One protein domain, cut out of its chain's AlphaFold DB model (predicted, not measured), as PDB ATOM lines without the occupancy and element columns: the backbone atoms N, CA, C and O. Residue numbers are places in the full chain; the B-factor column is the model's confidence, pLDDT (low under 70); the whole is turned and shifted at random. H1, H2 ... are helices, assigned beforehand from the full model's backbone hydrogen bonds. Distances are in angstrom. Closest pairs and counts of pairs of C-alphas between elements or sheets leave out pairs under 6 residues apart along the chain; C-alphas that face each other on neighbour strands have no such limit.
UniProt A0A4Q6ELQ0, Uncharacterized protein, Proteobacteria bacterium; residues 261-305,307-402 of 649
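AT A GLANCE: This is residues 261 to 305 and 307 to 402 of the 649 residues of an uncharacterized protein of Proteobacteria bacterium (UniProt A0A4Q6ELQ0). Helices H1, H2, H3 and H6 pack into a crossed cluster with H3 near the middle, and the short helices H4 and H5 extend it loosely on the H6 side through long links. Residues 379 to 385, in a loop between H5 and H6, stick out free. The printed part has 141 residues with six named helices, H1 to H6 in chain order, and no named strand, an all-helix class. It is compact, with a radius of gyration of the C-alphas of 15.3 A and spans of 44 by 36 by 28 A.

HOW THE PARTS SIT: H1, residues 264 to 280, and H2, residues 288 to 297, form a helical hairpin, but only just touch, with 3 pairs of C-alphas within 8 A, the closest being Lys 268 and Val 295 at 7.5 A. H3, residues 307 to 324, touches H2 with residues 313 to 317 alone, the closest C-alphas being Val 295 and Leu 313 at 6.7 A. H6, residues 392 to 401, touches residues 307 to 315 of H3 at a steep tilt of 61 degrees, opposite ways; the closest C-alphas, of Glu 311 and Arg 394, are 5.3 A apart. H4, residues 346 to 352, and H6 are near each other. H5, residues 364 to 372, is close to H6 but not clearly touching, with the C-alphas of Met 371 and Phe 392 closest at 6.2 A. In all six helices every O i to N i+4 pair is within hydrogen-bond range.

IN THESE COORDINATES: H1 begins at C-alpha 264 (179.236, 196.154, 72.167) and is 24.4 A long. H2 measures 14.5 A, H3 25.5 A, H4 9.8 A, H5 12.4 A and H6 14.3 A. H6 ends at C-alpha 401 (184.304, 199.800, 86.803).

THE WHOLE: Residue 306 is not printed, and C-alphas 305 and 307 are 5.5 A apart. The links H3 to H4, H4 to H5 and H5 to H6 are long. Mean pLDDT of the printed part is 72.4; residues 324 to 343 and 350 to 391 are among those under 70.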
ATOM      1  N   LEU A 261     175.670 201.772  77.679       87.50
ATOM      2  CA  LEU A 261     176.323 200.790  78.547       87.50
ATOM      3  C   LEU A 261     176.198 199.370  77.998       87.50
ATOM      4  O   LEU A 261     176.987 198.511  78.378       87.50
ATOM      5  N   ARG A 262     175.247 199.139  77.088       91.88
ATOM      6  CA  ARG A 262     175.035 197.871  76.380       91.88
ATOM      7  C   ARG A 262     175.620 197.864  74.975       91.88
ATOM      8  O   ARG A 262     175.540 196.845  74.296       91.88
ATOM      9  N   ASP A 263     176.183 198.966  74.491       94.38
ATOM     10  CA  ASP A 263     176.761 198.973  73.151       94.38
ATOM     11  C   ASP A 263     178.015 198.075  73.105       94.38
ATOM     12  O   ASP A 263     178.938 198.283  73.897       94.38
ATOM     13  N   PRO A 264     178.103 197.082  72.197       95.50
ATOM     14  CA  PRO A 264     179.236 196.154  72.167       95.50
ATOM     15  C   PRO A 264     180.603 196.830  72.008       95.50
ATOM     16  O   PRO A 264     181.600 196.337  72.543       95.50
ATOM     17  N   ILE A 265     180.669 197.956  71.286       95.38
ATOM     18  CA  ILE A 265     181.905 198.730  71.116       95.38
ATOM     19  C   ILE A 265     182.263 199.390  72.444       95.38
ATOM     20  O   ILE A 265     183.413 199.305  72.878       95.38
ATOM     21  N   TYR A 266     181.283 200.009  73.102       94.19
ATOM     22  CA  TYR A 266     181.473 200.632  74.406       94.19
ATOM     23  C   TYR A 266     181.933 199.627  75.467       94.19
ATOM     24  O   TYR A 266     182.961 199.838  76.114       94.19
ATOM     25  N   VAL A 267     181.228 198.498  75.589       95.44
ATOM     26  CA  VAL A 267     181.555 197.426  76.538       95.44
ATOM     27  C   VAL A 267     182.979 196.922  76.309       95.44
ATOM     28  O   VAL A 267     183.749 196.799  77.256       95.44
ATOM     29  N   LYS A 268     183.390 196.708  75.053       95.38
ATOM     30  CA  LYS A 268     184.761 196.276  74.748       95.38
ATOM     31  C   LYS A 268     185.815 197.294  75.203       95.38
ATOM     32  O   LYS A 268     186.858 196.893  75.718       95.38
ATOM     33  N   VAL A 269     185.554 198.594  75.043       94.88
ATOM     34  CA  VAL A 269     186.454 199.655  75.528       94.88
ATOM     35  C   VAL A 269     186.499 199.681  77.062       94.88
ATOM     36  O   VAL A 269     187.592 199.773  77.619       94.88
ATOM     37  N   ALA A 270     185.360 199.506  77.741       93.56
ATOM     38  CA  ALA A 270     185.284 199.386  79.201       93.56
ATOM     39  C   ALA A 270     186.117 198.217  79.746       93.56
ATOM     40  O   ALA A 270     186.935 198.398  80.649       93.56
ATOM     41  N   LEU A 271     185.980 197.036  79.141       95.12
ATOM     42  CA  LEU A 271     186.762 195.856  79.517       95.12
ATOM     43  C   LEU A 271     188.262 196.060  79.259       95.12
ATOM     44  O   LEU A 271     189.089 195.642  80.070       95.12
ATOM     45  N   LYS A 272     188.635 196.736  78.163       94.38
ATOM     46  CA  LYS A 272     190.045 197.010  77.855       94.38
ATOM     47  C   LYS A 272     190.675 198.028  78.810       94.38
ATOM     48  O   LYS A 272     191.836 197.860  79.180       94.38
ATOM     49  N   ASP A 273     189.933 199.054  79.223       91.44
ATOM     50  CA  ASP A 273     190.385 199.993  80.256       91.44
ATOM     51  C   ASP A 273     190.636 199.277  81.588       91.44
ATOM     52  O   ASP A 273     191.718 199.417  82.164       91.44
ATOM     53  N   PHE A 274     189.686 198.435  82.019       90.69
ATOM     54  CA  PHE A 274     189.860 197.566  83.184       90.69
ATOM     55  C   PHE A 274     191.141 196.733  83.072       90.69
ATOM     56  O   PHE A 274     191.980 196.786  83.969       90.69
ATOM     57  N   TYR A 275     191.333 196.025  81.955       92.62
ATOM     58  CA  TYR A 275     192.530 195.218  81.722       92.62
ATOM     59  C   TYR A 275     193.821 196.028  81.853       92.62
ATOM     60  O   TYR A 275     194.743 195.606  82.545       92.62
ATOM     61  N   ASN A 276     193.890 197.205  81.227       89.94
ATOM     62  CA  ASN A 276     195.092 198.035  81.259       89.94
ATOM     63  C   ASN A 276     195.441 198.460  82.692       89.94
ATOM     64  O   ASN A 276     196.612 198.414  83.078       89.94
ATOM     65  N   ARG A 277     194.436 198.836  83.494       85.50
ATOM     66  CA  ARG A 277     194.622 199.174  84.914       85.50
ATOM     67  C   ARG A 277     195.049 197.953  85.724       85.50
ATOM     68  O   ARG A 277     196.032 198.026  86.457       85.50
ATOM     69  N   ALA A 278     194.376 196.824  85.522       85.00
ATOM     70  CA  ALA A 278     194.656 195.564  86.198       85.00
ATOM     71  C   ALA A 278     196.069 195.033  85.929       85.00
ATOM     72  O   ALA A 278     196.777 194.600  86.843       85.00
ATOM     73  N   TYR A 279     196.504 195.122  84.674       86.56
ATOM     74  CA  TYR A 279     197.841 194.744  84.241       86.56
ATOM     75  C   TYR A 279     198.910 195.661  84.853       86.56
ATOM     76  O   TYR A 279     199.913 195.184  85.385       86.56
ATOM     77  N   GLN A 280     198.686 196.982  84.854       83.00
ATOM     78  CA  GLN A 280     199.601 197.951  85.476       83.00
ATOM     79  C   GLN A 280     199.710 197.771  86.997       83.00
ATOM     80  O   GLN A 280     200.812 197.853  87.546       83.00
ATOM     81  N   ALA A 281     198.590 197.482  87.662       77.25
ATOM     82  CA  ALA A 281     198.520 197.176  89.089       77.25
ATOM     83  C   ALA A 281     199.034 195.765  89.436       77.25
ATOM     84  O   ALA A 281     199.225 195.447  90.608       77.25
ATOM     85  N   LYS A 282     199.341 194.945  88.419       80.69
ATOM     86  CA  LYS A 282     199.932 193.599  88.509       80.69
ATOM     87  C   LYS A 282     199.044 192.526  89.146       80.69
ATOM     88  O   LYS A 282     199.559 191.458  89.479       80.69
ATOM     89  N   TYR A 283     197.738 192.765  89.270       78.75
ATOM     90  CA  TYR A 283     196.797 191.739  89.735       78.75
ATOM     91  C   TYR A 283     196.189 190.903  88.606       78.75
ATOM     92  O   TYR A 283     195.494 189.931  88.876       78.75
ATOM     93  N   LEU A 284     196.475 191.234  87.345       83.69
ATOM     94  CA  LEU A 284     196.121 190.414  86.192       83.69
ATOM     95  C   LEU A 284     197.387 190.126  85.374       83.69
ATOM     96  O   LEU A 284     198.088 191.040  84.939       83.69
ATOM     97  N   LYS A 285     197.710 188.840  85.227       83.50
ATOM     98  CA  LYS A 285     198.980 188.309  84.700       83.50
ATOM     99  C   LYS A 285     198.742 187.508  83.417       83.50
ATOM    100  O   LYS A 285     199.192 186.377  83.273       83.50
ATOM    101  N   MET A 286     198.018 188.105  82.479       86.75
ATOM    102  CA  MET A 286     197.810 187.559  81.135       86.75
ATOM    103  C   MET A 286     198.202 188.589  80.085       86.75
ATOM    104  O   MET A 286     198.247 189.787  80.368       86.75
ATOM    105  N   SER A 287     198.516 188.118  78.884       88.94
ATOM    106  CA  SER A 287     198.790 188.974  77.732       88.94
ATOM    107  C   SER A 287     197.511 189.573  77.141       88.94
ATOM    108  O   SER A 287     196.424 189.010  77.274       88.94
ATOM    109  N   ASP A 288     197.658 190.666  76.386       91.19
ATOM    110  CA  ASP A 288     196.557 191.302  75.652       91.19
ATOM    111  C   ASP A 288     195.795 190.304  74.768       91.19
ATOM    112  O   ASP A 288     194.571 190.332  74.715       91.19
ATOM    113  N   LEU A 289     196.518 189.390  74.111       91.62
ATOM    114  CA  LEU A 289     195.932 188.384  73.226       91.62
ATOM    115  C   LEU A 289     195.095 187.348  73.989       91.62
ATOM    116  O   LEU A 289     194.093 186.860  73.470       91.62
ATOM    117  N   GLU A 290     195.527 186.956  75.187       90.44
ATOM    118  CA  GLU A 290     194.767 186.040  76.045       90.44
ATOM    119  C   GLU A 290     193.509 186.720  76.575       90.44
ATOM    120  O   GLU A 290     192.433 186.125  76.517       90.44
ATOM    121  N   PHE A 291     193.628 187.980  76.996       92.88
ATOM    122  CA  PHE A 291     192.490 188.784  77.425       92.88
ATOM    123  C   PHE A 291     191.455 188.953  76.304       92.88
ATOM    124  O   PHE A 291     190.278 188.657  76.505       92.88
ATOM    125  N   ASP A 292     191.888 189.335  75.098       93.25
ATOM    126  CA  ASP A 292     190.991 189.535  73.953       93.25
ATOM    127  C   ASP A 292     190.238 188.243  73.581       93.25
ATOM    128  O   ASP A 292     189.040 188.286  73.302       93.25
ATOM    129  N   LYS A 293     190.889 187.073  73.674       93.38
ATOM    130  CA  LYS A 293     190.224 185.771  73.475       93.38
ATOM    131  C   LYS A 293     189.131 185.498  74.509       93.38
ATOM    132  O   LYS A 293     188.141 184.849  74.176       93.38
ATOM    133  N   LEU A 294     189.311 185.931  75.758       93.19
ATOM    134  CA  LEU A 294     188.282 185.796  76.791       93.19
ATOM    135  C   LEU A 294     187.122 186.759  76.542       93.19
ATOM    136  O   LEU A 294     185.970 186.341  76.634       93.19
ATOM    137  N   VAL A 295     187.408 187.998  76.140       94.19
ATOM    138  CA  VAL A 295     186.375 188.970  75.751       94.19
ATOM    139  C   VAL A 295     185.547 188.457  74.569       94.19
ATOM    140  O   VAL A 295     184.321 188.537  74.603       94.19
ATOM    141  N   ASP A 296     186.175 187.850  73.558       93.44
ATOM    142  CA  ASP A 296     185.464 187.290  72.399       93.44
ATOM    143  C   ASP A 296     184.499 186.145  72.788       93.44
ATOM    144  O   ASP A 296     183.465 185.954  72.142       93.44
ATOM    145  N   ARG A 297     184.776 185.410  73.881       94.12
ATOM    146  CA  ARG A 297     183.875 184.364  74.413       94.12
ATOM    147  C   ARG A 297     182.594 184.929  75.027       94.12
ATOM    148  O   ARG A 297     181.619 184.186  75.119       94.12
ATOM    149  N   LEU A 298     182.576 186.204  75.423       92.12
ATOM    150  CA  LEU A 298     181.397 186.842  76.023       92.12
ATOM    151  C   LEU A 298     180.254 187.036  75.023       92.12
ATOM    152  O   LEU A 298     179.111 187.178  75.450       92.12
ATOM    153  N   GLN A 299     180.555 187.033  73.716       91.19
ATOM    154  CA  GLN A 299     179.589 187.274  72.638       91.19
ATOM    155  C   GLN A 299     178.766 188.549  72.876       91.19
ATOM    156  O   GLN A 299     177.543 188.497  72.991       91.19
ATOM    157  N   LEU A 300     179.445 189.697  72.970       92.06
ATOM    158  CA  LEU A 300     178.817 190.999  73.219       92.06
ATOM    159  C   LEU A 300     177.772 191.324  72.127       92.06
ATOM    160  O   LEU A 300     178.117 191.777  71.037       92.06
ATOM    161  N   ASP A 301     176.494 191.072  72.422       91.25
ATOM    162  CA  ASP A 301     175.358 191.157  71.489       91.25
ATOM    163  C   ASP A 301     174.354 192.272  71.844       91.25
ATOM    164  O   ASP A 301     173.285 192.377  71.239       91.25
ATOM    165  N   GLY A 302     174.695 193.099  72.832       90.06
ATOM    166  CA  GLY A 302     173.862 194.190  73.333       90.06
ATOM    167  C   GLY A 302     172.836 193.798  74.395       90.06
ATOM    168  O   GLY A 302     172.032 194.638  74.808       90.06
ATOM    169  N   LYS A 303     172.829 192.541  74.858       90.94
ATOM    170  CA  LYS A 303     171.963 192.121  75.974       90.94
ATOM    171  C   LYS A 303     172.541 192.441  77.346       90.94
ATOM    172  O   LYS A 303     171.750 192.652  78.260       90.94
ATOM    173  N   LYS A 304     173.871 192.444  77.461       90.62
ATOM    174  CA  LYS A 304     174.608 192.682  78.704       90.62
ATOM    175  C   LYS A 304     175.197 194.080  78.708       90.62
ATOM    176  O   LYS A 304     175.738 194.508  77.685       90.62
ATOM    177  N   ASP A 305     175.090 194.768  79.836       90.94
ATOM    178  CA  ASP A 305     175.812 196.022  80.038       90.94
ATOM    179  C   ASP A 305     177.295 195.787  80.389       90.94
ATOM    180  O   ASP A 305     177.761 194.651  80.506       90.94
ATOM    181  N   TYR A 307     178.924 196.257  83.173       90.56
ATOM    182  CA  TYR A 307     179.092 195.634  84.487       90.56
ATOM    183  C   TYR A 307     178.800 194.139  84.427       90.56
ATOM    184  O   TYR A 307     179.614 193.345  84.893       90.56
ATOM    185  N   GLU A 308     177.696 193.752  83.788       91.81
ATOM    186  CA  GLU A 308     177.331 192.349  83.560       91.81
ATOM    187  C   GLU A 308     178.392 191.630  82.709       91.81
ATOM    188  O   GLU A 308     178.766 190.491  82.984       91.81
ATOM    189  N   ALA A 309     178.941 192.307  81.696       94.38
ATOM    190  CA  ALA A 309     180.014 191.758  80.875       94.38
ATOM    191  C   ALA A 309     181.327 191.582  81.654       94.38
ATOM    192  O   ALA A 309     182.036 190.601  81.418       94.38
ATOM    193  N   LEU A 310     181.663 192.499  82.573       92.94
ATOM    194  CA  LEU A 310     182.834 192.323  83.434       92.94
ATOM    195  C   LEU A 310     182.613 191.210  84.461       92.94
ATOM    196  O   LEU A 310     183.541 190.444  84.700       92.94
ATOM    197  N   GLU A 311     181.414 191.085  85.032       91.75
ATOM    198  CA  GLU A 311     181.058 189.975  85.926       91.75
ATOM    199  C   GLU A 311     181.314 188.624  85.235       91.75
ATOM    200  O   GLU A 311     182.071 187.793  85.743       91.75
ATOM    201  N   ASP A 312     180.789 188.443  84.022       92.19
ATOM    202  CA  ASP A 312     181.011 187.226  83.236       92.19
ATOM    203  C   ASP A 312     182.484 187.017  82.864       92.19
ATOM    204  O   ASP A 312     182.990 185.892  82.902       92.19
ATOM    205  N   LEU A 313     183.193 188.089  82.504       92.56
ATOM    206  CA  LEU A 313     184.614 188.013  82.185       92.56
ATOM    207  C   LEU A 313     185.429 187.566  83.397       92.56
ATOM    208  O   LEU A 313     186.314 186.726  83.263       92.56
ATOM    209  N   MET A 314     185.120 188.099  84.575       87.94
ATOM    210  CA  MET A 314     185.775 187.726  85.821       87.94
ATOM    211  C   MET A 314     185.518 186.260  86.165       87.94
ATOM    212  O   MET A 314     186.463 185.564  86.534       87.94
ATOM    213  N   HIS A 315     184.299 185.754  85.953       87.00
ATOM    214  CA  HIS A 315     184.023 184.320  86.060       87.00
ATOM    215  C   HIS A 315     184.894 183.494  85.105       87.00
ATOM    216  O   HIS A 315     185.538 182.541  85.539       87.00
ATOM    217  N   LEU A 316     184.996 183.891  83.831       88.75
ATOM    218  CA  LEU A 316     185.858 183.201  82.865       88.75
ATOM    219  C   LEU A 316     187.335 183.226  83.277       88.75
ATOM    220  O   LEU A 316     188.019 182.213  83.150       88.75
ATOM    221  N   ILE A 317     187.831 184.366  83.754       85.69
ATOM    222  CA  ILE A 317     189.226 184.515  84.172       85.69
ATOM    223  C   ILE A 317     189.527 183.625  85.386       85.69
ATOM    224  O   ILE A 317     190.546 182.933  85.393       85.69
ATOM    225  N   ILE A 318     188.643 183.615  86.387       79.69
ATOM    226  CA  ILE A 318     188.783 182.772  87.581       79.69
ATOM    227  C   ILE A 318     188.746 181.292  87.184       79.69
ATOM    228  O   ILE A 318     189.634 180.538  87.581       79.69
ATOM    229  N   ASP A 319     187.792 180.885  86.343       79.94
ATOM    230  CA  ASP A 319     187.668 179.504  85.870       79.94
ATOM    231  C   ASP A 319     188.920 179.031  85.115       79.94
ATOM    232  O   ASP A 319     189.394 177.912  85.328       79.94
ATOM    233  N   GLU A 320     189.482 179.857  84.226       79.56
ATOM    234  CA  GLU A 320     190.727 179.522  83.519       79.56
ATOM    235  C   GLU A 320     191.940 179.512  84.465       79.56
ATOM    236  O   GLU A 320     192.789 178.623  84.357       79.56
ATOM    237  N   GLY A 321     192.004 180.427  85.438       72.12
ATOM    238  CA  GLY A 321     193.044 180.446  86.474       72.12
ATOM    239  C   GLY A 321     193.038 179.180  87.335       72.12
ATOM    240  O   GLY A 321     194.091 178.588  87.582       72.12
ATOM    241  N   MET A 322     191.847 178.713  87.713       67.38
ATOM    242  CA  MET A 322     191.642 177.471  88.464       67.38
ATOM    243  C   MET A 322     192.034 176.228  87.655       67.38
ATOM    244  O   MET A 322     192.641 175.304  88.198       67.38
ATOM    245  N   LYS A 323     191.749 176.201  86.346       71.88
ATOM    246  CA  LYS A 323     192.201 175.114  85.454       71.88
ATOM    247  C   LYS A 323     193.720 175.097  85.283       71.88
ATOM    248  O   LYS A 323     194.301 174.017  85.188       71.88
ATOM    249  N   ALA A 324     194.351 176.270  85.219       66.00
ATOM    250  CA  ALA A 324     195.793 176.408  85.022       66.00
ATOM    251  C   ALA A 324     196.610 176.045  86.277       66.00
ATOM    252  O   ALA A 324     197.738 175.573  86.144       66.00
ATOM    253  N   SER A 325     196.040 176.208  87.479       61.06
ATOM    254  CA  SER A 325     196.690 175.859  88.748       61.06
ATOM    255  C   SER A 325     195.744 175.078  89.678       61.06
ATOM    256  O   SER A 325     195.150 175.653  90.590       61.06
ATOM    257  N   PRO A 326     195.612 173.745  89.504       54.31
ATOM    258  CA  PRO A 326     194.691 172.906  90.287       54.31
ATOM    259  C   PRO A 326     195.051 172.760  91.778       54.31
ATOM    260  O   PRO A 326     194.385 172.030  92.510       54.31
ATOM    261  N   ALA A 327     196.141 173.381  92.241       48.97
ATOM    262  CA  ALA A 327     196.714 173.170  93.565       48.97
ATOM    263  C   ALA A 327     196.047 174.040  94.647       48.97
ATOM    264  O   ALA A 327     196.729 174.714  95.415       48.97
ATOM    265  N   LEU A 328     194.716 174.016  94.740       48.12
ATOM    266  CA  LEU A 328     193.999 174.614  95.864       48.12
ATOM    267  C   LEU A 328     193.826 173.556  96.960       48.12
ATOM    268  O   LEU A 328     192.860 172.797  96.984       48.12
ATOM    269  N   LYS A 329     194.806 173.463  97.864       45.31
ATOM    270  CA  LYS A 329     194.624 172.735  99.124       45.31
ATOM    271  C   LYS A 329     193.964 173.671 100.132       45.31
ATOM    272  O   LYS A 329     194.620 174.522 100.719       45.31
ATOM    273  N   LEU A 330     192.664 173.493 100.344       47.94
ATOM    274  CA  LEU A 330     191.879 174.121 101.417       47.94
ATOM    275  C   LEU A 330     192.208 173.521 102.805       47.94
ATOM    276  O   LEU A 330     191.322 173.354 103.634       47.94
ATOM    277  N   ASP A 331     193.460 173.135 103.074       45.41
ATOM    278  CA  ASP A 331     193.845 172.524 104.358       45.41
ATOM    279  C   ASP A 331     194.339 173.542 105.402       45.41
ATOM    280  O   ASP A 331     194.762 173.163 106.493       45.41
ATOM    281  N   GLY A 332     194.233 174.842 105.102       46.97
ATOM    282  CA  GLY A 332     194.548 175.917 106.045       46.97
ATOM    283  C   GLY A 332     196.035 176.044 106.381       46.97
ATOM    284  O   GLY A 332     196.375 176.800 107.293       46.97
ATOM    285  N   THR A 333     196.924 175.342 105.668       45.03
ATOM    286  CA  THR A 333     198.369 175.429 105.890       45.03
ATOM    287  C   THR A 333     199.048 176.304 104.834       45.03
ATOM    288  O   THR A 333     199.018 176.026 103.642       45.03
ATOM    289  N   GLU A 334     199.602 177.420 105.317       42.81
ATOM    290  CA  GLU A 334     200.516 178.381 104.681       42.81
ATOM    291  C   GLU A 334     200.870 178.150 103.195       42.81
ATOM    292  O   GLU A 334     201.926 177.628 102.845       42.81
ATOM    293  N   SER A 335     200.034 178.671 102.298       42.34
ATOM    294  CA  SER A 335     200.489 179.173 101.000       42.34
ATOM    295  C   SER A 335     199.789 180.500 100.756       42.34
ATOM    296  O   SER A 335     198.571 180.550 100.701       42.34
ATOM    297  N   SER A 336     200.544 181.589 100.660       43.19
ATOM    298  CA  SER A 336     200.054 182.972 100.565       43.19
ATOM    299  C   SER A 336     199.489 183.361  99.189       43.19
ATOM    300  O   SER A 336     199.154 184.520  98.962       43.19
ATOM    301  N   THR A 337     199.369 182.411  98.258       47.75
ATOM    302  CA  THR A 337     198.744 182.594  96.935       47.75
ATOM    303  C   THR A 337     197.360 181.957  96.955       47.75
ATOM    304  O   THR A 337     197.104 180.905  96.374       47.75
ATOM    305  N   ILE A 338     196.472 182.567  97.732       52.56
ATOM    306  CA  ILE A 338     195.119 182.071  97.951       52.56
ATOM    307  C   ILE A 338     194.211 182.740  96.919       52.56
ATOM    308  O   ILE A 338     193.943 183.930  97.015       52.56
ATOM    309  N   LEU A 339     193.760 181.928  95.957       52.56
ATOM    310  CA  LEU A 339     192.689 182.179  94.981       52.56
ATOM    311  C   LEU A 339     193.067 183.096  93.790       52.56
ATOM    312  O   LEU A 339     193.298 184.292  93.931       52.56
ATOM    313  N   GLY A 340     193.096 182.497  92.583       49.47
ATOM    314  CA  GLY A 340     193.262 183.199  91.294       49.47
ATOM    315  C   GLY A 340     194.216 182.557  90.264       49.47
ATOM    316  O   GLY A 340     194.254 182.978  89.105       49.47
ATOM    317  N   GLY A 341     194.938 181.492  90.636       55.84
ATOM    318  CA  GLY A 341     195.920 180.837  89.757       55.84
ATOM    319  C   GLY A 341     197.064 181.775  89.338       55.84
ATOM    320  O   GLY A 341     197.224 182.861  89.886       55.84
ATOM    321  N   ASP A 342     197.867 181.388  88.343       64.19
ATOM    322  CA  ASP A 342     198.931 182.261  87.808       64.19
ATOM    323  C   ASP A 342     198.383 183.500  87.067       64.19
ATOM    324  O   ASP A 342     199.154 184.400  86.738       64.19
ATOM    325  N   LEU A 343     197.068 183.557  86.805       66.56
ATOM    326  CA  LEU A 343     196.432 184.537  85.923       66.56
ATOM    327  C   LEU A 343     195.848 185.754  86.653       66.56
ATOM    328  O   LEU A 343     195.890 186.853  86.094       66.56
ATOM    329  N   VAL A 344     195.326 185.596  87.875       73.50
ATOM    330  CA  VAL A 344     194.772 186.699  88.681       73.50
ATOM    331  C   VAL A 344     195.236 186.613  90.125       73.50
ATOM    332  O   VAL A 344     195.348 185.537  90.697       73.50
ATOM    333  N   ASP A 345     195.492 187.769  90.723       74.88
ATOM    334  CA  ASP A 345     195.847 187.917  92.128       74.88
ATOM    335  C   ASP A 345     194.721 188.653  92.869       74.88
ATOM    336  O   ASP A 345     194.675 189.887  92.909       74.88
ATOM    337  N   LEU A 346     193.764 187.892  93.415       70.06
ATOM    338  CA  LEU A 346     192.576 188.462  94.063       70.06
ATOM    339  C   LEU A 346     192.932 189.267  95.325       70.06
ATOM    340  O   LEU A 346     192.264 190.256  95.624       70.06
ATOM    341  N   ASN A 347     194.024 188.923  96.015       67.44
ATOM    342  CA  ASN A 347     194.509 189.684  97.168       67.44
ATOM    343  C   ASN A 347     194.967 191.088  96.762       67.44
ATOM    344  O   ASN A 347     194.582 192.075  97.389       67.44
ATOM    345  N   PHE A 348     195.756 191.206  95.689       69.69
ATOM    346  CA  PHE A 348     196.169 192.519  95.187       69.69
ATOM    347  C   PHE A 348     194.994 193.345  94.655       69.69
ATOM    348  O   PHE A 348     194.997 194.563  94.817       69.69
ATOM    349  N   MET A 349     193.979 192.701  94.078       70.31
ATOM    350  CA  MET A 349     192.756 193.373  93.631       70.31
ATOM    351  C   MET A 349     191.993 194.004  94.807       70.31
ATOM    352  O   MET A 349     191.632 195.176  94.745       70.31
ATOM    353  N   LEU A 350     191.832 193.280  95.920       67.81
ATOM    354  CA  LEU A 350     191.191 193.817  97.129       67.81
ATOM    355  C   LEU A 350     192.015 194.920  97.810       67.81
ATOM    356  O   LEU A 350     191.444 195.846  98.397       67.81
ATOM    357  N   ILE A 351     193.348 194.858  97.722       64.75
ATOM    358  CA  ILE A 351     194.230 195.946  98.171       64.75
ATOM    359  C   ILE A 351     194.026 197.198  97.307       64.75
ATOM    360  O   ILE A 351     193.904 198.293  97.856       64.75
ATOM    361  N   ASP A 352     193.955 197.056  95.980       62.91
ATOM    362  CA  ASP A 352     193.736 198.171  95.042       62.91
ATOM    363  C   ASP A 352     192.369 198.838  95.254       62.91
ATOM    364  O   ASP A 352     192.255 200.063  95.276       62.91
ATOM    365  N   MET A 353     191.341 198.037  95.546       64.06
ATOM    366  CA  MET A 353     190.011 198.525  95.930       64.06
ATOM    367  C   MET A 353     189.997 199.230  97.303       64.06
ATOM    368  O   MET A 353     188.968 199.764  97.720       64.06
ATOM    369  N   GLY A 354     191.115 199.237  98.042       61.78
ATOM    370  CA  GLY A 354     191.215 199.810  99.387       61.78
ATOM    371  C   GLY A 354     190.449 199.014 100.447       61.78
ATOM    372  O   GLY A 354     190.154 199.538 101.523       61.78
ATOM    373  N   ARG A 355     190.104 197.759 100.140       63.50
ATOM    374  CA  ARG A 355     189.291 196.869 100.982       63.50
ATOM    375  C   ARG A 355     190.138 195.982 101.889       63.50
ATOM    376  O   ARG A 355     189.658 195.565 102.936       63.50
ATOM    377  N   MET A 356     191.408 195.772 101.541       64.19
ATOM    378  CA  MET A 356     192.404 195.116 102.389       64.19
ATOM    379  C   MET A 356     193.642 196.001 102.553       64.19
ATOM    380  O   MET A 356     194.105 196.631 101.603       64.19
ATOM    381  N   LYS A 357     194.220 196.052 103.759       60.62
ATOM    382  CA  LYS A 357     195.523 196.701 103.953       60.62
ATOM    383  C   LYS A 357     196.623 195.745 103.514       60.62
ATOM    384  O   LYS A 357     196.553 194.551 103.782       60.62
ATOM    385  N   SER A 358     197.693 196.283 102.933       60.91
ATOM    386  CA  SER A 358     198.856 195.484 102.517       60.91
ATOM    387  C   SER A 358     199.496 194.671 103.654       60.91
ATOM    388  O   SER A 358     200.154 193.676 103.379       60.91
ATOM    389  N   ALA A 359     199.294 195.079 104.912       54.34
ATOM    390  CA  ALA A 359     199.769 194.379 106.106       54.34
ATOM    391  C   ALA A 359     198.834 193.254 106.602       54.34
ATOM    392  O   ALA A 359     199.291 192.385 107.340       54.34
ATOM    393  N   ASP A 360     197.559 193.261 106.193       53.12
ATOM    394  CA  ASP A 360     196.526 192.310 106.638       53.12
ATOM    395  C   ASP A 360     196.320 191.170 105.608       53.12
ATOM    396  O   ASP A 360     195.599 190.212 105.853       53.12
ATOM    397  N   ALA A 361     196.984 191.229 104.448       52.34
ATOM    398  CA  ALA A 361     196.793 190.320 103.310       52.34
ATOM    399  C   ALA A 361     197.469 188.941 103.446       52.34
ATOM    400  O   ALA A 361     197.922 188.359 102.459       52.34
ATOM    401  N   HIS A 362     197.598 188.423 104.668       53.72
ATOM    402  CA  HIS A 362     198.420 187.242 104.942       53.72
ATOM    403  C   HIS A 362     197.639 185.976 105.291       53.72
ATOM    404  O   HIS A 362     198.259 184.912 105.343       53.72
ATOM    405  N   THR A 363     196.316 186.031 105.486       58.78
ATOM    406  CA  THR A 363     195.544 184.821 105.795       58.78
ATOM    407  C   THR A 363     194.406 184.585 104.805       58.78
ATOM    408  O   THR A 363     193.665 185.494 104.446       58.78
ATOM    409  N   ALA A 364     194.240 183.326 104.381       58.47
ATOM    410  CA  ALA A 364     193.091 182.879 103.583       58.47
ATOM    411  C   ALA A 364     191.757 183.217 104.259       58.47
ATOM    412  O   ALA A 364     190.736 183.383 103.602       58.47
ATOM    413  N   ARG A 365     191.785 183.303 105.589       62.97
ATOM    414  CA  ARG A 365     190.637 183.564 106.436       62.97
ATOM    415  C   ARG A 365     190.099 184.984 106.270       62.97
ATOM    416  O   ARG A 365     188.898 185.116 106.098       62.97
ATOM    417  N   ASP A 366     190.956 186.006 106.259       62.00
ATOM    418  CA  ASP A 366     190.516 187.404 106.095       62.00
ATOM    419  C   ASP A 366     189.850 187.625 104.726       62.00
ATOM    420  O   ASP A 366     188.864 188.348 104.603       62.00
ATOM    421  N   PHE A 367     190.360 186.937 103.700       64.88
ATOM    422  CA  PHE A 367     189.774 186.925 102.362       64.88
ATOM    423  C   PHE A 367     188.392 186.249 102.340       64.88
ATOM    424  O   PHE A 367     187.443 186.806 101.792       64.88
ATOM    425  N   ILE A 368     188.263 185.072 102.964       66.38
ATOM    426  CA  ILE A 368     186.997 184.324 103.048       66.38
ATOM    427  C   ILE A 368     185.949 185.099 103.860       66.38
ATOM    428  O   ILE A 368     184.833 185.269 103.382       66.38
ATOM    429  N   GLU A 369     186.305 185.633 105.034       65.75
ATOM    430  CA  GLU A 369     185.391 186.425 105.873       65.75
ATOM    431  C   GLU A 369     184.888 187.680 105.128       65.75
ATOM    432  O   GLU A 369     183.723 188.066 105.255       65.75
ATOM    433  N   TYR A 370     185.734 188.296 104.293       66.81
ATOM    434  CA  TYR A 370     185.325 189.408 103.435       66.81
ATOM    435  C   TYR A 370     184.391 188.967 102.300       66.81
ATOM    436  O   TYR A 370     183.375 189.623 102.070       66.81
ATOM    437  N   MET A 371     184.684 187.857 101.613       66.69
ATOM    438  CA  MET A 371     183.787 187.297 100.592       66.69
ATOM    439  C   MET A 371     182.401 186.978 101.163       66.69
ATOM    440  O   MET A 371     181.393 187.381 100.584       66.69
ATOM    441  N   GLU A 372     182.353 186.312 102.320       66.25
ATOM    442  CA  GLU A 372     181.115 185.927 103.008       66.25
ATOM    443  C   GLU A 372     180.261 187.147 103.401       66.25
ATOM    444  O   GLU A 372     179.035 187.049 103.474       66.25
ATOM    445  N   SER A 373     180.873 188.323 103.587       67.12
ATOM    446  CA  SER A 373     180.147 189.555 103.920       67.12
ATOM    447  C   SER A 373     179.250 190.094 102.794       67.12
ATOM    448  O   SER A 373     178.330 190.860 103.079       67.12
ATOM    449  N   PHE A 374     179.463 189.678 101.539       63.34
ATOM    450  CA  PHE A 374     178.621 190.076 100.399       63.34
ATOM    451  C   PHE A 374     177.392 189.179 100.191       63.34
ATOM    452  O   PHE A 374     176.480 189.580  99.473       63.34
ATOM    453  N   ASP A 375     177.354 187.999 100.818       58.47
ATOM    454  CA  ASP A 375     176.305 186.978 100.633       58.47
ATOM    455  C   ASP A 375     175.278 186.942 101.786       58.47
ATOM    456  O   ASP A 375     174.350 186.131 101.784       58.47
ATOM    457  N   ALA A 376     175.413 187.822 102.785       52.50
ATOM    458  CA  ALA A 376     174.654 187.745 104.037       52.50
ATOM    459  C   ALA A 376     173.127 187.973 103.910       52.50
ATOM    460  O   ALA A 376     172.403 187.646 104.853       52.50
ATOM    461  N   ASP A 377     172.627 188.476 102.775       45.28
ATOM    462  CA  ASP A 377     171.207 188.830 102.593       45.28
ATOM    463  C   ASP A 377     170.370 187.824 101.766       45.28
ATOM    464  O   ASP A 377     169.147 187.941 101.763       45.28
ATOM    465  N   ASP A 378     170.958 186.789 101.145       43.19
ATOM    466  CA  ASP A 378     170.217 185.785 100.345       43.19
ATOM    467  C   ASP A 378     170.554 184.335 100.768       43.19
ATOM    468  O   ASP A 378     171.096 183.520 100.020       43.19
ATOM    469  N   ALA A 379     170.199 183.973 102.003       41.09
ATOM    470  CA  ALA A 379     170.381 182.616 102.520       41.09
ATOM    471  C   ALA A 379     169.272 181.647 102.052       41.09
ATOM    472  O   ALA A 379     168.224 181.551 102.693       41.09
ATOM    473  N   VAL A 380     169.521 180.855 100.995       39.28
ATOM    474  CA  VAL A 380     168.811 179.577 100.754       39.28
ATOM    475  C   VAL A 380     169.754 178.488 100.214       39.28
ATOM    476  O   VAL A 380     170.143 178.495  99.051       39.28
ATOM    477  N   ASP A 381     170.022 177.531 101.104       41.62
ATOM    478  CA  ASP A 381     170.379 176.112 100.938       41.62
ATOM    479  C   ASP A 381     171.534 175.697  99.994       41.62
ATOM    480  O   ASP A 381     171.521 175.860  98.769       41.62
ATOM    481  N   VAL A 382     172.541 175.079 100.615       47.53
ATOM    482  CA  VAL A 382     173.936 175.003 100.165       47.53
ATOM    483  C   VAL A 382     174.289 173.584  99.715       47.53
ATOM    484  O   VAL A 382     174.391 172.673 100.534       47.53
ATOM    485  N   ALA A 383     174.547 173.414  98.414       42.62
ATOM    486  CA  ALA A 383     175.348 172.308  97.882       42.62
ATOM    487  C   ALA A 383     176.038 172.665  96.543       42.62
ATOM    488  O   ALA A 383     175.424 173.274  95.657       42.62
ATOM    489  N   GLU A 384     177.299 172.214  96.458       39.88
ATOM    490  CA  GLU A 384     178.258 172.104  95.337       39.88
ATOM    491  C   GLU A 384     178.923 173.389  94.787       39.88
ATOM    492  O   GLU A 384     178.451 174.014  93.842       39.88
ATOM    493  N   GLU A 385     180.051 173.739  95.433       41.28
ATOM    494  CA  GLU A 385     181.365 174.274  94.979       41.28
ATOM    495  C   GLU A 385     181.486 175.392  93.914       41.28
ATOM    496  O   GLU A 385     182.506 176.076  93.894       41.28
ATOM    497  N   GLY A 386     180.478 175.674  93.089       45.34
ATOM    498  CA  GLY A 386     180.516 176.732  92.063       45.34
ATOM    499  C   GLY A 386     179.818 178.044  92.444       45.34
ATOM    500  O   GLY A 386     179.860 179.004  91.682       45.34
ATOM    501  N   ARG A 387     179.143 178.105  93.603       43.88
ATOM    502  CA  ARG A 387     178.295 179.251  93.994       43.88
ATOM    503  C   ARG A 387     178.953 180.293  94.905       43.88
ATOM    504  O   ARG A 387     178.411 181.386  94.976       43.88
ATOM    505  N   MET A 388     180.129 180.020  95.486       47.06
ATOM    506  CA  MET A 388     180.853 180.954  96.382       47.06
ATOM    507  C   MET A 388     181.267 182.288  95.725       47.06
ATOM    508  O   MET A 388     181.735 183.194  96.401       47.06
ATOM    509  N   PHE A 389     181.131 182.413  94.402       56.12
ATOM    510  CA  PHE A 389     181.515 183.606  93.642       56.12
ATOM    511  C   PHE A 389     180.332 184.498  93.254       56.12
ATOM    512  O   PHE A 389     180.537 185.620  92.783       56.12
ATOM    513  N   LYS A 390     179.098 184.004  93.394       54.75
ATOM    514  CA  LYS A 390     177.905 184.747  92.982       54.75
ATOM    515  C   LYS A 390     177.680 185.883  93.985       54.75
ATOM    516  O   LYS A 390     177.858 185.681  95.170       54.75
ATOM    517  N   GLY A 391     177.383 187.095  93.524       68.12
ATOM    518  CA  GLY A 391     177.294 188.270  94.408       68.12
ATOM    519  C   GLY A 391     178.648 188.937  94.688       68.12
ATOM    520  O   GLY A 391     178.781 190.140  94.448       68.12
ATOM    521  N   PHE A 392     179.682 188.179  95.072       74.12
ATOM    522  CA  PHE A 392     181.045 188.711  95.229       74.12
ATOM    523  C   PHE A 392     181.625 189.228  93.903       74.12
ATOM    524  O   PHE A 392     182.026 190.388  93.817       74.12
ATOM    525  N   VAL A 393     181.610 188.413  92.837       79.50
ATOM    526  CA  VAL A 393     182.149 188.810  91.518       79.50
ATOM    527  C   VAL A 393     181.375 189.982  90.926       79.50
ATOM    528  O   VAL A 393     181.974 190.899  90.367       79.50
ATOM    529  N   ARG A 394     180.056 190.008  91.128       82.38
ATOM    530  CA  ARG A 394     179.210 191.141  90.750       82.38
ATOM    531  C   ARG A 394     179.624 192.420  91.473       82.38
ATOM    532  O   ARG A 394     179.791 193.459  90.841       82.38
ATOM    533  N   SER A 395     179.824 192.346  92.788       78.56
ATOM    534  CA  SER A 395     180.246 193.494  93.600       78.56
ATOM    535  C   SER A 395     181.638 193.986  93.205       78.56
ATOM    536  O   SER A 395     181.838 195.190  93.054       78.56
ATOM    537  N   MET A 396     182.572 193.069  92.929       79.38
ATOM    538  CA  MET A 396     183.876 193.422  92.361       79.38
ATOM    539  C   MET A 396     183.731 194.117  91.007       79.38
ATOM    540  O   MET A 396     184.349 195.154  90.798       79.38
ATOM    541  N   ALA A 397     182.912 193.587  90.093       84.69
ATOM    542  CA  ALA A 397     182.708 194.189  88.778       84.69
ATOM    543  C   ALA A 397     182.170 195.626  88.895       84.69
ATOM    544  O   ALA A 397     182.663 196.528  88.211       84.69
ATOM    545  N   TYR A 398     181.229 195.861  89.815       80.75
ATOM    546  CA  TYR A 398     180.761 197.206  90.151       80.75
ATOM    547  C   TYR A 398     181.886 198.108  90.647       80.75
ATOM    548  O   TYR A 398     182.052 199.199  90.108       80.75
ATOM    549  N   GLU A 399     182.670 197.682  91.637       77.44
ATOM    550  CA  GLU A 399     183.728 198.521  92.213       77.44
ATOM    551  C   GLU A 399     184.894 198.778  91.242       77.44
ATOM    552  O   GLU A 399     185.433 199.883  91.213       77.44
ATOM    553  N   LEU A 400     185.254 197.798  90.406       80.62
ATOM    554  CA  LEU A 400     186.357 197.898  89.444       80.62
ATOM    555  C   LEU A 400     186.038 198.810  88.255       80.62
ATOM    556  O   LEU A 400     186.957 199.426  87.695       80.62
ATOM    557  N   LEU A 401     184.768 198.884  87.850       83.38
ATOM    558  CA  LEU A 401     184.304 199.800  86.803       83.38
ATOM    559  C   LEU A 401     183.796 201.126  87.349       83.38
ATOM    560  O   LEU A 401     183.824 202.112  86.607       83.38
ATOM    561  N   ALA A 402     183.366 201.180  88.614       73.56
ATOM    562  CA  ALA A 402     183.022 202.432  89.271       73.56
ATOM    563  C   ALA A 402     184.145 203.450  89.040       73.56
ATOM    564  O   ALA A 402     185.321 203.091  88.929       73.56
TER     565      ALA A 402